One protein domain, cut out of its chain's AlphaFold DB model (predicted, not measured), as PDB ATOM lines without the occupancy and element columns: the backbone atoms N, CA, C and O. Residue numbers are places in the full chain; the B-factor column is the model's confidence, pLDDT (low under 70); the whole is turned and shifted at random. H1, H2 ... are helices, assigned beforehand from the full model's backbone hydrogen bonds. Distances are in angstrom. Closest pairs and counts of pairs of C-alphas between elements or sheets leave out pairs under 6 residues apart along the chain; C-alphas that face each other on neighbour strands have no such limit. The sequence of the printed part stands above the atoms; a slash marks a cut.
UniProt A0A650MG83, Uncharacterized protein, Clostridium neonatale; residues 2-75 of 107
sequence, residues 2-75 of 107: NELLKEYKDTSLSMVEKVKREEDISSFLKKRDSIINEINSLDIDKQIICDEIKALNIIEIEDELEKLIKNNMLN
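Overview. This is residues 2 to 75 of the 107 residues of an uncharacterized protein of Clostridium neonatale (UniProt A0A650MG83). The longest helix, H1, lies between two other long helices, H2 and H4, with H2 folded back beside it as a helical hairpin and H4 packed on another side of it. The short helix H3 sits at the end where H1 begins, and residues 41 to 48 stick out there as the chain passes from H2 to H3. The printed part has 74 residues with four named helices, H1 to H4 in order, and no named strand: all helix. It is only just compact, close to loose, with a radius of gyration of the C-alphas of 13.1 A, and elongated, spanning 41 by 21 by 17 A.

Arrangement. H1, residues 2 to 20, is the hub, touching three helices. It touches H2, residues 26 to 41, at a shallow tilt of 20 degrees, opposite ways; their closest C-alphas, of Tyr 8 and Arg 32, are 6.1 A apart. It touches H4, residues 58 to 75, at a shallow tilt of 24 degrees, the same way; their closest C-alphas, of Val 16 and Leu 65, are 5.5 A apart. H1, with residues 2 to 5 alone, and H3, residues 46 to 55, only just touch, only at their ends, with 3 pairs of C-alphas within 8 A, the closest those of Leu 5 and Ile 53 at 7.1 A. H3 and H4 are close but not clearly touching, about perpendicular at 77 degrees, with the closest C-alphas, of Ile 53 and Ile 59, 7.1 A apart. H2 is apart from H3 and from H4. In H1, H2, H3 and H4 every O i to N i+4 pair is within hydrogen-bond range.

Along the chain. H1 runs 27.3 A from C-alpha 2 at (3.087, 27.964, 6.423). H2 is 23.0 A long, H3 14.2 A, and H4 26.0 A, ending at C-alpha 75 at (21.085, 12.637, -21.172).

Size, cuts and confidence. The two C-alphas farthest apart, of Asp 43 and Asn 75, are 41.8 A apart. The printed part has no cut, and its three links are tight. The mean pLDDT of the printed part is 93.7, and no printed residue is under 70.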
ATOM      1  N   ASN A   2       2.037  27.139   7.044       85.75
ATOM      2  CA  ASN A   2       3.087  27.964   6.423       85.75
ATOM      3  C   ASN A   2       4.525  27.442   6.609       85.75
ATOM      4  O   ASN A   2       5.323  27.515   5.681       85.75
ATOM      5  N   GLU A   3       4.868  26.899   7.782       90.81
ATOM      6  CA  GLU A   3       6.184  26.278   8.002       90.81
ATOM      7  C   GLU A   3       6.395  25.021   7.153       90.81
ATOM      8  O   GLU A   3       7.446  24.893   6.537       90.81
ATOM      9  N   LEU A   4       5.380  24.158   7.029       93.44
ATOM     10  CA  LEU A   4       5.445  22.956   6.191       93.44
ATOM     11  C   LEU A   4       5.642  23.312   4.714       93.44
ATOM     12  O   LEU A   4       6.459  22.702   4.033       93.44
ATOM     13  N   LEU A   5       4.946  24.336   4.211       93.06
ATOM     14  CA  LEU A   5       5.119  24.787   2.826       93.06
ATOM     15  C   LEU A   5       6.477  25.456   2.584       93.06
ATOM     16  O   LEU A   5       7.056  25.291   1.508       93.06
ATOM     17  N   LYS A   6       7.019  26.182   3.570       94.00
ATOM     18  CA  LYS A   6       8.396  26.695   3.501       94.00
ATOM     19  C   LYS A   6       9.408  25.558   3.492       94.00
ATOM     20  O   LYS A   6      10.286  25.541   2.640       94.00
ATOM     21  N   GLU A   7       9.243  24.575   4.368       95.75
ATOM     22  CA  GLU A   7      10.126  23.414   4.410       95.75
ATOM     23  C   GLU A   7      10.054  22.601   3.113       95.75
ATOM     24  O   GLU A   7      11.083  22.161   2.596       95.75
ATOM     25  N   TYR A   8       8.857  22.448   2.543       96.38
ATOM     26  CA  TYR A   8       8.663  21.843   1.230       96.38
ATOM     27  C   TYR A   8       9.455  22.598   0.157       96.38
ATOM     28  O   TYR A   8      10.236  21.995  -0.581       96.38
ATOM     29  N   LYS A   9       9.309  23.927   0.117       95.00
ATOM     30  CA  LYS A   9      10.025  24.806  -0.814       95.00
ATOM     31  C   LYS A   9      11.544  24.672  -0.679       95.00
ATOM     32  O   LYS A   9      12.229  24.488  -1.684       95.00
ATOM     33  N   ASP A  10      12.066  24.731   0.541       95.62
ATOM     34  CA  ASP A  10      13.504  24.640   0.817       95.62
ATOM     35  C   ASP A  10      14.064  23.259   0.452       95.62
ATOM     36  O   ASP A  10      15.180  23.132  -0.069       95.62
ATOM     37  N   THR A  11      13.263  22.213   0.665       96.19
ATOM     38  CA  THR A  11      13.583  20.844   0.247       96.19
ATOM     39  C   THR A  11      13.679  20.769  -1.279       96.19
ATOM     40  O   THR A  11      14.668  20.246  -1.793       96.19
ATOM     41  N   SER A  12      12.729  21.355  -2.016       95.44
ATOM     42  CA  SER A  12      12.764  21.400  -3.484       95.44
ATOM     43  C   SER A  12      13.927  22.231  -4.038       95.44
ATOM     44  O   SER A  12      14.587  21.794  -4.980       95.44
ATOM     45  N   LEU A  13      14.268  23.366  -3.419       95.69
ATOM     46  CA  LEU A  13      15.464  24.144  -3.782       95.69
ATOM     47  C   LEU A  13      16.754  23.342  -3.567       95.69
ATOM     48  O   LEU A  13      17.636  23.319  -4.428       95.69
ATOM     49  N   SER A  14      16.846  22.624  -2.449       95.50
ATOM     50  CA  SER A  14      17.986  21.745  -2.169       95.50
ATOM     51  C   SER A  14      18.092  20.609  -3.191       95.50
ATOM     52  O   SER A  14      19.193  20.248  -3.606       95.50
ATOM     53  N   MET A  15      16.957  20.070  -3.649       95.75
ATOM     54  CA  MET A  15      16.934  19.066  -4.714       95.75
ATOM     55  C   MET A  15      17.440  19.625  -6.040       95.75
ATOM     56  O   MET A  15      18.243  18.958  -6.682       95.75
ATOM     57  N   VAL A  16      17.030  20.834  -6.439       94.62
ATOM     58  CA  VAL A  16      17.523  21.488  -7.669       94.62
ATOM     59  C   VAL A  16      19.052  21.535  -7.677       94.62
ATOM     60  O   VAL A  16      19.695  21.127  -8.646       94.62
ATOM     61  N   GLU A  17      19.633  21.972  -6.565       94.31
ATOM     62  CA  GLU A  17      21.077  22.046  -6.354       94.31
ATOM     63  C   GLU A  17      21.769  20.673  -6.436       94.31
ATOM     64  O   GLU A  17      22.820  20.536  -7.064       94.31
ATOM     65  N   LYS A  18      21.176  19.636  -5.834       94.31
ATOM     66  CA  LYS A  18      21.710  18.263  -5.863       94.31
ATOM     67  C   LYS A  18      21.602  17.618  -7.244       94.31
ATOM     68  O   LYS A  18      22.566  17.011  -7.700       94.31
ATOM     69  N   VAL A  19      20.487  17.816  -7.949       93.62
ATOM     70  CA  VAL A  19      20.280  17.319  -9.321       93.62
ATOM     71  C   VAL A  19      21.287  17.943 -10.288       93.62
ATOM     72  O   VAL A  19      21.818  17.241 -11.147       93.62
ATOM     73  N   LYS A  20      21.595  19.239 -10.134       91.56
ATOM     74  CA  LYS A  20      22.636  19.924 -10.924       91.56
ATOM     75  C   LYS A  20      24.037  19.351 -10.678       91.56
ATOM     76  O   LYS A  20      24.861  19.387 -11.585       91.56
ATOM     77  N   ARG A  21      24.297  18.817  -9.482       93.00
ATOM     78  CA  ARG A  21      25.556  18.149  -9.109       93.00
ATOM     79  C   ARG A  21      25.561  16.636  -9.373       93.00
ATOM     80  O   ARG A  21      26.523  15.977  -9.000       93.00
ATOM     81  N   GLU A  22      24.514  16.099 -10.007       88.81
ATOM     82  CA  GLU A  22      24.331  14.657 -10.249       88.81
ATOM     83  C   GLU A  22      24.392  13.806  -8.963       88.81
ATOM     84  O   GLU A  22      24.785  12.641  -8.972       88.81
ATOM     85  N   GLU A  23      23.982  14.393  -7.838       92.75
ATOM     86  CA  GLU A  23      23.952  13.729  -6.537       92.75
ATOM     87  C   GLU A  23      22.610  13.028  -6.274       92.75
ATOM     88  O   GLU A  23      21.579  13.351  -6.874       92.75
ATOM     89  N   ASP A  24      22.608  12.081  -5.330       91.69
ATOM     90  CA  ASP A  24      21.385  11.397  -4.909       91.69
ATOM     91  C   ASP A  24      20.407  12.351  -4.203       91.69
ATOM     92  O   ASP A  24      20.773  13.135  -3.322       91.69
ATOM     93  N   ILE A  25      19.132  12.234  -4.574       94.44
ATOM     94  CA  ILE A  25      18.012  13.009  -4.027       94.44
ATOM     95  C   ILE A  25      16.970  12.133  -3.321       94.44
ATOM     96  O   ILE A  25      15.924  12.636  -2.911       94.44
ATOM     97  N   SER A  26      17.227  10.831  -3.160       93.62
ATOM     98  CA  SER A  26      16.271   9.876  -2.585       93.62
ATOM     99  C   SER A  26      15.772  10.272  -1.187       93.62
ATOM    100  O   SER A  26      14.591  10.113  -0.874       93.62
ATOM    101  N   SER A  27      16.649  10.839  -0.353       94.12
ATOM    102  CA  SER A  27      16.308  11.334   0.984       94.12
ATOM    103  C   SER A  27      15.365  12.539   0.939       94.12
ATOM    104  O   SER A  27      14.426  12.613   1.731       94.12
ATOM    105  N   PHE A  28      15.565  13.448  -0.017       94.88
ATOM    106  CA  PHE A  28      14.714  14.621  -0.209       94.88
ATOM    107  C   PHE A  28      13.325  14.240  -0.727       94.88
ATOM    108  O   PHE A  28      12.338  14.825  -0.286       94.88
ATOM    109  N   LEU A  29      13.228  13.226  -1.595       94.06
ATOM    110  CA  LEU A  29      11.941  12.687  -2.052       94.06
ATOM    111  C   LEU A  29      11.116  12.149  -0.877       94.06
ATOM    112  O   LEU A  29       9.973  12.554  -0.694       94.06
ATOM    113  N   LYS A  30      11.729  11.331  -0.011       95.56
ATOM    114  CA  LYS A  30      11.067  10.827   1.206       95.56
ATOM    115  C   LYS A  30      10.623  11.956   2.133       95.56
ATOM    116  O   LYS A  30       9.541  11.893   2.711       95.56
ATOM    117  N   LYS A  31      11.458  12.989   2.275       95.50
ATOM    118  CA  LYS A  31      11.130  14.165   3.081       95.50
ATOM    119  C   LYS A  31       9.917  14.908   2.513       95.50
ATOM    120  O   LYS A  31       9.003  15.220   3.268       95.50
ATOM    121  N   ARG A  32       9.871  15.138   1.196       94.44
ATOM    122  CA  ARG A  32       8.711  15.746   0.523       94.44
ATOM    123  C   ARG A  32       7.436  14.941   0.736       94.44
ATOM    124  O   ARG A  32       6.416  15.540   1.058       94.44
ATOM    125  N   ASP A  33       7.503  13.619   0.606       95.31
ATOM    126  CA  ASP A  33       6.343  12.754   0.834       95.31
ATOM    127  C   ASP A  33       5.822  12.875   2.274       95.31
ATOM    128  O   ASP A  33       4.613  12.969   2.479       95.31
ATOM    129  N   SER A  34       6.715  12.948   3.271       95.88
ATOM    130  CA  SER A  34       6.327  13.202   4.670       95.88
ATOM    131  C   SER A  34       5.584  14.528   4.811       95.88
ATOM    132  O   SER A  34       4.478  14.553   5.341       95.88
ATOM    133  N   ILE A  35       6.143  15.609   4.259       95.62
ATOM    134  CA  ILE A  35       5.547  16.947   4.347       95.62
ATOM    135  C   ILE A  35       4.175  16.985   3.662       95.62
ATOM    136  O   ILE A  35       3.230  17.551   4.205       95.62
ATOM    137  N   ILE A  36       4.035  16.360   2.488       93.69
ATOM    138  CA  ILE A  36       2.749  16.266   1.781       93.69
ATOM    139  C   ILE A  36       1.727  15.498   2.625       93.69
ATOM    140  O   ILE A  36       0.577  15.921   2.722       93.69
ATOM    141  N   ASN A  37       2.129  14.390   3.251       94.81
ATOM    142  CA  ASN A  37       1.241  13.609   4.113       94.81
ATOM    143  C   ASN A  37       0.808  14.399   5.351       94.81
ATOM    144  O   ASN A  37      -0.368  14.365   5.711       94.81
ATOM    145  N   GLU A  38       1.723  15.150   5.961       94.25
ATOM    146  CA  GLU A  38       1.412  16.046   7.075       94.25
ATOM    147  C   GLU A  38       0.429  17.134   6.642       94.25
ATOM    148  O   GLU A  38      -0.603  17.307   7.286       94.25
ATOM    149  N   ILE A  39       0.669  17.795   5.506       92.56
ATOM    150  CA  ILE A  39      -0.248  18.797   4.946       92.56
ATOM    151  C   ILE A  39      -1.632  18.195   4.690       92.56
ATOM    152  O   ILE A  39      -2.631  18.788   5.082       92.56
ATOM    153  N   ASN A  40      -1.701  17.011   4.079       90.75
ATOM    154  CA  ASN A  40      -2.967  16.335   3.785       90.75
ATOM    155  C   ASN A  40      -3.718  15.883   5.046       90.75
ATOM    156  O   ASN A  40      -4.923  15.653   4.980       90.75
ATOM    157  N   SER A  41      -3.018  15.722   6.173       92.62
ATOM    158  CA  SER A  41      -3.628  15.395   7.467       92.62
ATOM    159  C   SER A  41      -4.191  16.617   8.196       92.62
ATOM    160  O   SER A  41      -5.006  16.464   9.105       92.62
ATOM    161  N   LEU A  42      -3.775  17.824   7.802       88.19
ATOM    162  CA  LEU A  42      -4.360  19.057   8.302       88.19
ATOM    163  C   LEU A  42      -5.709  19.251   7.602       88.19
ATOM    164  O   LEU A  42      -5.762  19.362   6.381       88.19
ATOM    165  N   ASP A  43      -6.795  19.306   8.374       88.88
ATOM    166  CA  ASP A  43      -8.156  19.583   7.885       88.88
ATOM    167  C   ASP A  43      -8.299  21.066   7.480       88.88
ATOM    168  O   ASP A  43      -9.009  21.857   8.098       88.88
ATOM    169  N   ILE A  44      -7.500  21.477   6.494       90.25
ATOM    170  CA  ILE A  44      -7.394  22.838   5.972       90.25
ATOM    171  C   ILE A  44      -8.020  22.873   4.584       90.25
ATOM    172  O   ILE A  44      -7.834  21.973   3.761       90.25
ATOM    173  N   ASP A  45      -8.734  23.962   4.305       92.50
ATOM    174  CA  ASP A  45      -9.321  24.199   2.996       92.50
ATOM    175  C   ASP A  45      -8.244  24.221   1.897       92.50
ATOM    176  O   ASP A  45      -7.254  24.955   1.963       92.50
ATOM    177  N   LYS A  46      -8.465  23.428   0.845       89.25
ATOM    178  CA  LYS A  46      -7.538  23.297  -0.288       89.25
ATOM    179  C   LYS A  46      -7.258  24.626  -0.984       89.25
ATOM    180  O   LYS A  46      -6.158  24.809  -1.499       89.25
ATOM    181  N   GLN A  47      -8.215  25.550  -1.002       92.31
ATOM    182  CA  GLN A  47      -8.044  26.871  -1.591       92.31
ATOM    183  C   GLN A  47      -6.997  27.686  -0.826       92.31
ATOM    184  O   GLN A  47      -6.130  28.288  -1.456       92.31
ATOM    185  N   ILE A  48      -7.003  27.621   0.510       91.62
ATOM    186  CA  ILE A  48      -5.997  28.285   1.357       91.62
ATOM    187  C   ILE A  48      -4.605  27.731   1.041       91.62
ATOM    188  O   ILE A  48      -3.659  28.491   0.844       91.62
ATOM    189  N   ILE A  49      -4.493  26.406   0.916       92.19
ATOM    190  CA  ILE A  49      -3.238  25.737   0.547       92.19
ATOM    191  C   ILE A  49      -2.754  26.219  -0.827       92.19
ATOM    192  O   ILE A  49      -1.580  26.553  -0.994       92.19
ATOM    193  N   CYS A  50      -3.648  26.282  -1.817       91.94
ATOM    194  CA  CYS A  50      -3.319  26.767  -3.154       91.94
ATOM    195  C   CYS A  50      -2.845  28.224  -3.155       91.94
ATOM    196  O   CYS A  50      -1.916  28.560  -3.894       91.94
ATOM    197  N   ASP A  51      -3.465  29.084  -2.354       93.75
ATOM    198  CA  ASP A  51      -3.106  30.497  -2.281       93.75
ATOM    199  C   ASP A  51      -1.742  30.689  -1.599       93.75
ATOM    200  O   ASP A  51      -0.910  31.446  -2.108       93.75
ATOM    201  N   GLU A  52      -1.442  29.929  -0.539       92.56
ATOM    202  CA  GLU A  52      -0.112  29.922   0.091       92.56
ATOM    203  C   GLU A  52       0.974  29.378  -0.856       92.56
ATOM    204  O   GLU A  52       2.058  29.955  -0.952       92.56
ATOM    205  N   ILE A  53       0.683  28.318  -1.619       93.38
ATOM    206  CA  ILE A  53       1.598  27.759  -2.633       93.38
ATOM    207  C   ILE A  53       1.966  28.803  -3.693       93.38
ATOM    208  O   ILE A  53       3.141  28.926  -4.061       93.38
ATOM    209  N   LYS A  54       0.976  29.566  -4.171       93.56
ATOM    210  CA  LYS A  54       1.191  30.662  -5.126       93.56
ATOM    211  C   LYS A  54       1.984  31.800  -4.492       93.56
ATOM    212  O   LYS A  54       2.939  32.271  -5.100       93.56
ATOM    213  N   ALA A  55       1.637  32.205  -3.270       92.81
ATOM    214  CA  ALA A  55       2.333  33.275  -2.555       92.81
ATOM    215  C   ALA A  55       3.812  32.940  -2.293       92.81
ATOM    216  O   ALA A  55       4.680  33.806  -2.391       92.81
ATOM    217  N   LEU A  56       4.115  31.673  -2.004       92.31
ATOM    218  CA  LEU A  56       5.479  31.184  -1.809       92.31
ATOM    219  C   LEU A  56       6.213  30.881  -3.119       92.31
ATOM    220  O   LEU A  56       7.406  30.566  -3.074       92.31
ATOM    221  N   ASN A  57       5.536  31.008  -4.259       93.62
ATOM    222  CA  ASN A  57       6.067  30.739  -5.588       93.62
ATOM    223  C   ASN A  57       6.658  29.322  -5.733       93.62
ATOM    224  O   ASN A  57       7.720  29.114  -6.318       93.62
ATOM    225  N   ILE A  58       5.993  28.332  -5.129       94.31
ATOM    226  CA  ILE A  58       6.459  26.935  -5.127       94.31
ATOM    227  C   ILE A  58       6.313  26.311  -6.522       94.31
ATOM    228  O   ILE A  58       7.138  25.493  -6.915       94.31
ATOM    229  N   ILE A  59       5.301  26.735  -7.285       94.44
ATOM    230  CA  ILE A  59       5.006  26.208  -8.625       94.44
ATOM    231  C   ILE A  59       6.203  26.392  -9.566       94.44
ATOM    232  O   ILE A  59       6.611  25.441 -10.224       94.44
ATOM    233  N   GLU A  60       6.815  27.578  -9.588       93.94
ATOM    234  CA  GLU A  60       7.959  27.852 -10.465       93.94
ATOM    235  C   GLU A  60       9.180  26.978 -10.132       93.94
ATOM    236  O   GLU A  60       9.886  26.521 -11.032       93.94
ATOM    237  N   ILE A  61       9.402  26.700  -8.845       94.12
ATOM    238  CA  ILE A  61      10.507  25.850  -8.379       94.12
ATOM    239  C   ILE A  61      10.267  24.390  -8.772       94.12
ATOM    240  O   ILE A  61      11.191  23.710  -9.222       94.12
ATOM    241  N   GLU A  62       9.032  23.906  -8.631       94.31
ATOM    242  CA  GLU A  62       8.661  22.556  -9.063       94.31
ATOM    243  C   GLU A  62       8.816  22.386 -10.578       94.31
ATOM    244  O   GLU A  62       9.373  21.382 -11.025       94.31
ATOM    245  N   ASP A  63       8.416  23.388 -11.362       95.69
ATOM    246  CA  ASP A  63       8.588  23.383 -12.815       95.69
ATOM    247  C   ASP A  63      10.070  23.357 -13.226       95.69
ATOM    248  O   ASP A  63      10.440  22.665 -14.183       95.69
ATOM    249  N   GLU A  64      10.945  24.102 -12.534       95.19
ATOM    250  CA  GLU A  64      12.396  24.044 -12.767       95.19
ATOM    251  C   GLU A  64      12.944  22.648 -12.447       95.19
ATOM    252  O   GLU A  64      13.653  22.051 -13.267       95.19
ATOM    253  N   LEU A  65      12.593  22.110 -11.278       94.62
ATOM    254  CA  LEU A  65      13.056  20.803 -10.827       94.62
ATOM    255  C   LEU A  65      12.609  19.685 -11.779       94.62
ATOM    256  O   LEU A  65      13.416  18.831 -12.155       94.62
ATOM    257  N   GLU A  66      11.353  19.712 -12.231       95.50
ATOM    258  CA  GLU A  66      10.817  18.730 -13.174       95.50
ATOM    259  C   GLU A  66      11.578  18.765 -14.510       95.50
ATOM    260  O   GLU A  66      11.983  17.719 -15.035       95.50
ATOM    261  N   LYS A  67      11.831  19.965 -15.050       96.19
ATOM    262  CA  LYS A  67      12.619  20.147 -16.281       96.19
ATOM    263  C   LYS A  67      14.038  19.609 -16.123       96.19
ATOM    264  O   LYS A  67      14.523  18.920 -17.023       96.19
ATOM    265  N   LEU A  68      14.695  19.883 -14.994       95.44
ATOM    266  CA  LEU A  68      16.045  19.387 -14.709       95.44
ATOM    267  C   LEU A  68      16.091  17.858 -14.676       95.44
ATOM    268  O   LEU A  68      16.905  17.255 -15.375       95.44
ATOM    269  N   ILE A  69      15.174  17.224 -13.943       93.94
ATOM    270  CA  ILE A  69      15.100  15.759 -13.854       93.94
ATOM    271  C   ILE A  69      14.840  15.143 -15.235       93.94
ATOM    272  O   ILE A  69      15.519  14.189 -15.630       93.94
ATOM    273  N   LYS A  70      13.901  15.702 -16.014       95.88
ATOM    274  CA  LYS A  70      13.609  15.235 -17.381       95.88
ATOM    275  C   LYS A  70      14.828  15.345 -18.294       95.88
ATOM    276  O   LYS A  70      15.118  14.404 -19.036       95.88
ATOM    277  N   ASN A  71      15.559  16.455 -18.229       95.12
ATOM    278  CA  ASN A  71      16.766  16.660 -19.026       95.12
ATOM    279  C   ASN A  71      17.873  15.667 -18.649       95.12
ATOM    280  O   ASN A  71      18.439  15.029 -19.540       95.12
ATOM    281  N   ASN A  72      18.116  15.455 -17.352       92.88
ATOM    282  CA  ASN A  72      19.095  14.473 -16.879       92.88
ATOM    283  C   ASN A  72      18.724  13.056 -17.331       92.88
ATOM    284  O   ASN A  72      19.558  12.347 -17.896       92.88
ATOM    285  N   MET A  73      17.450  12.666 -17.210       93.44
ATOM    286  CA  MET A  73      16.961  11.382 -17.724       93.44
ATOM    287  C   MET A  73      17.248  11.220 -19.228       93.44
ATOM    288  O   MET A  73      17.664  10.147 -19.674       93.44
ATOM    289  N   LEU A  74      17.006  12.259 -20.035       96.31
ATOM    290  CA  LEU A  74      17.273  12.216 -21.476       96.31
ATOM    291  C   LEU A  74      18.768  12.076 -21.781       96.31
ATOM    292  O   LEU A  74      19.126  11.342 -22.706       96.31
ATOM    293  N   ASN A  75      19.634  12.740 -21.016       94.81
ATOM    294  CA  ASN A  75      21.085  12.637 -21.172       94.81
ATOM    295  C   ASN A  75      21.580  11.224 -20.853       94.81
ATOM    296  O   ASN A  75      22.214  10.605 -21.710       94.81
TER     297      ASN A  75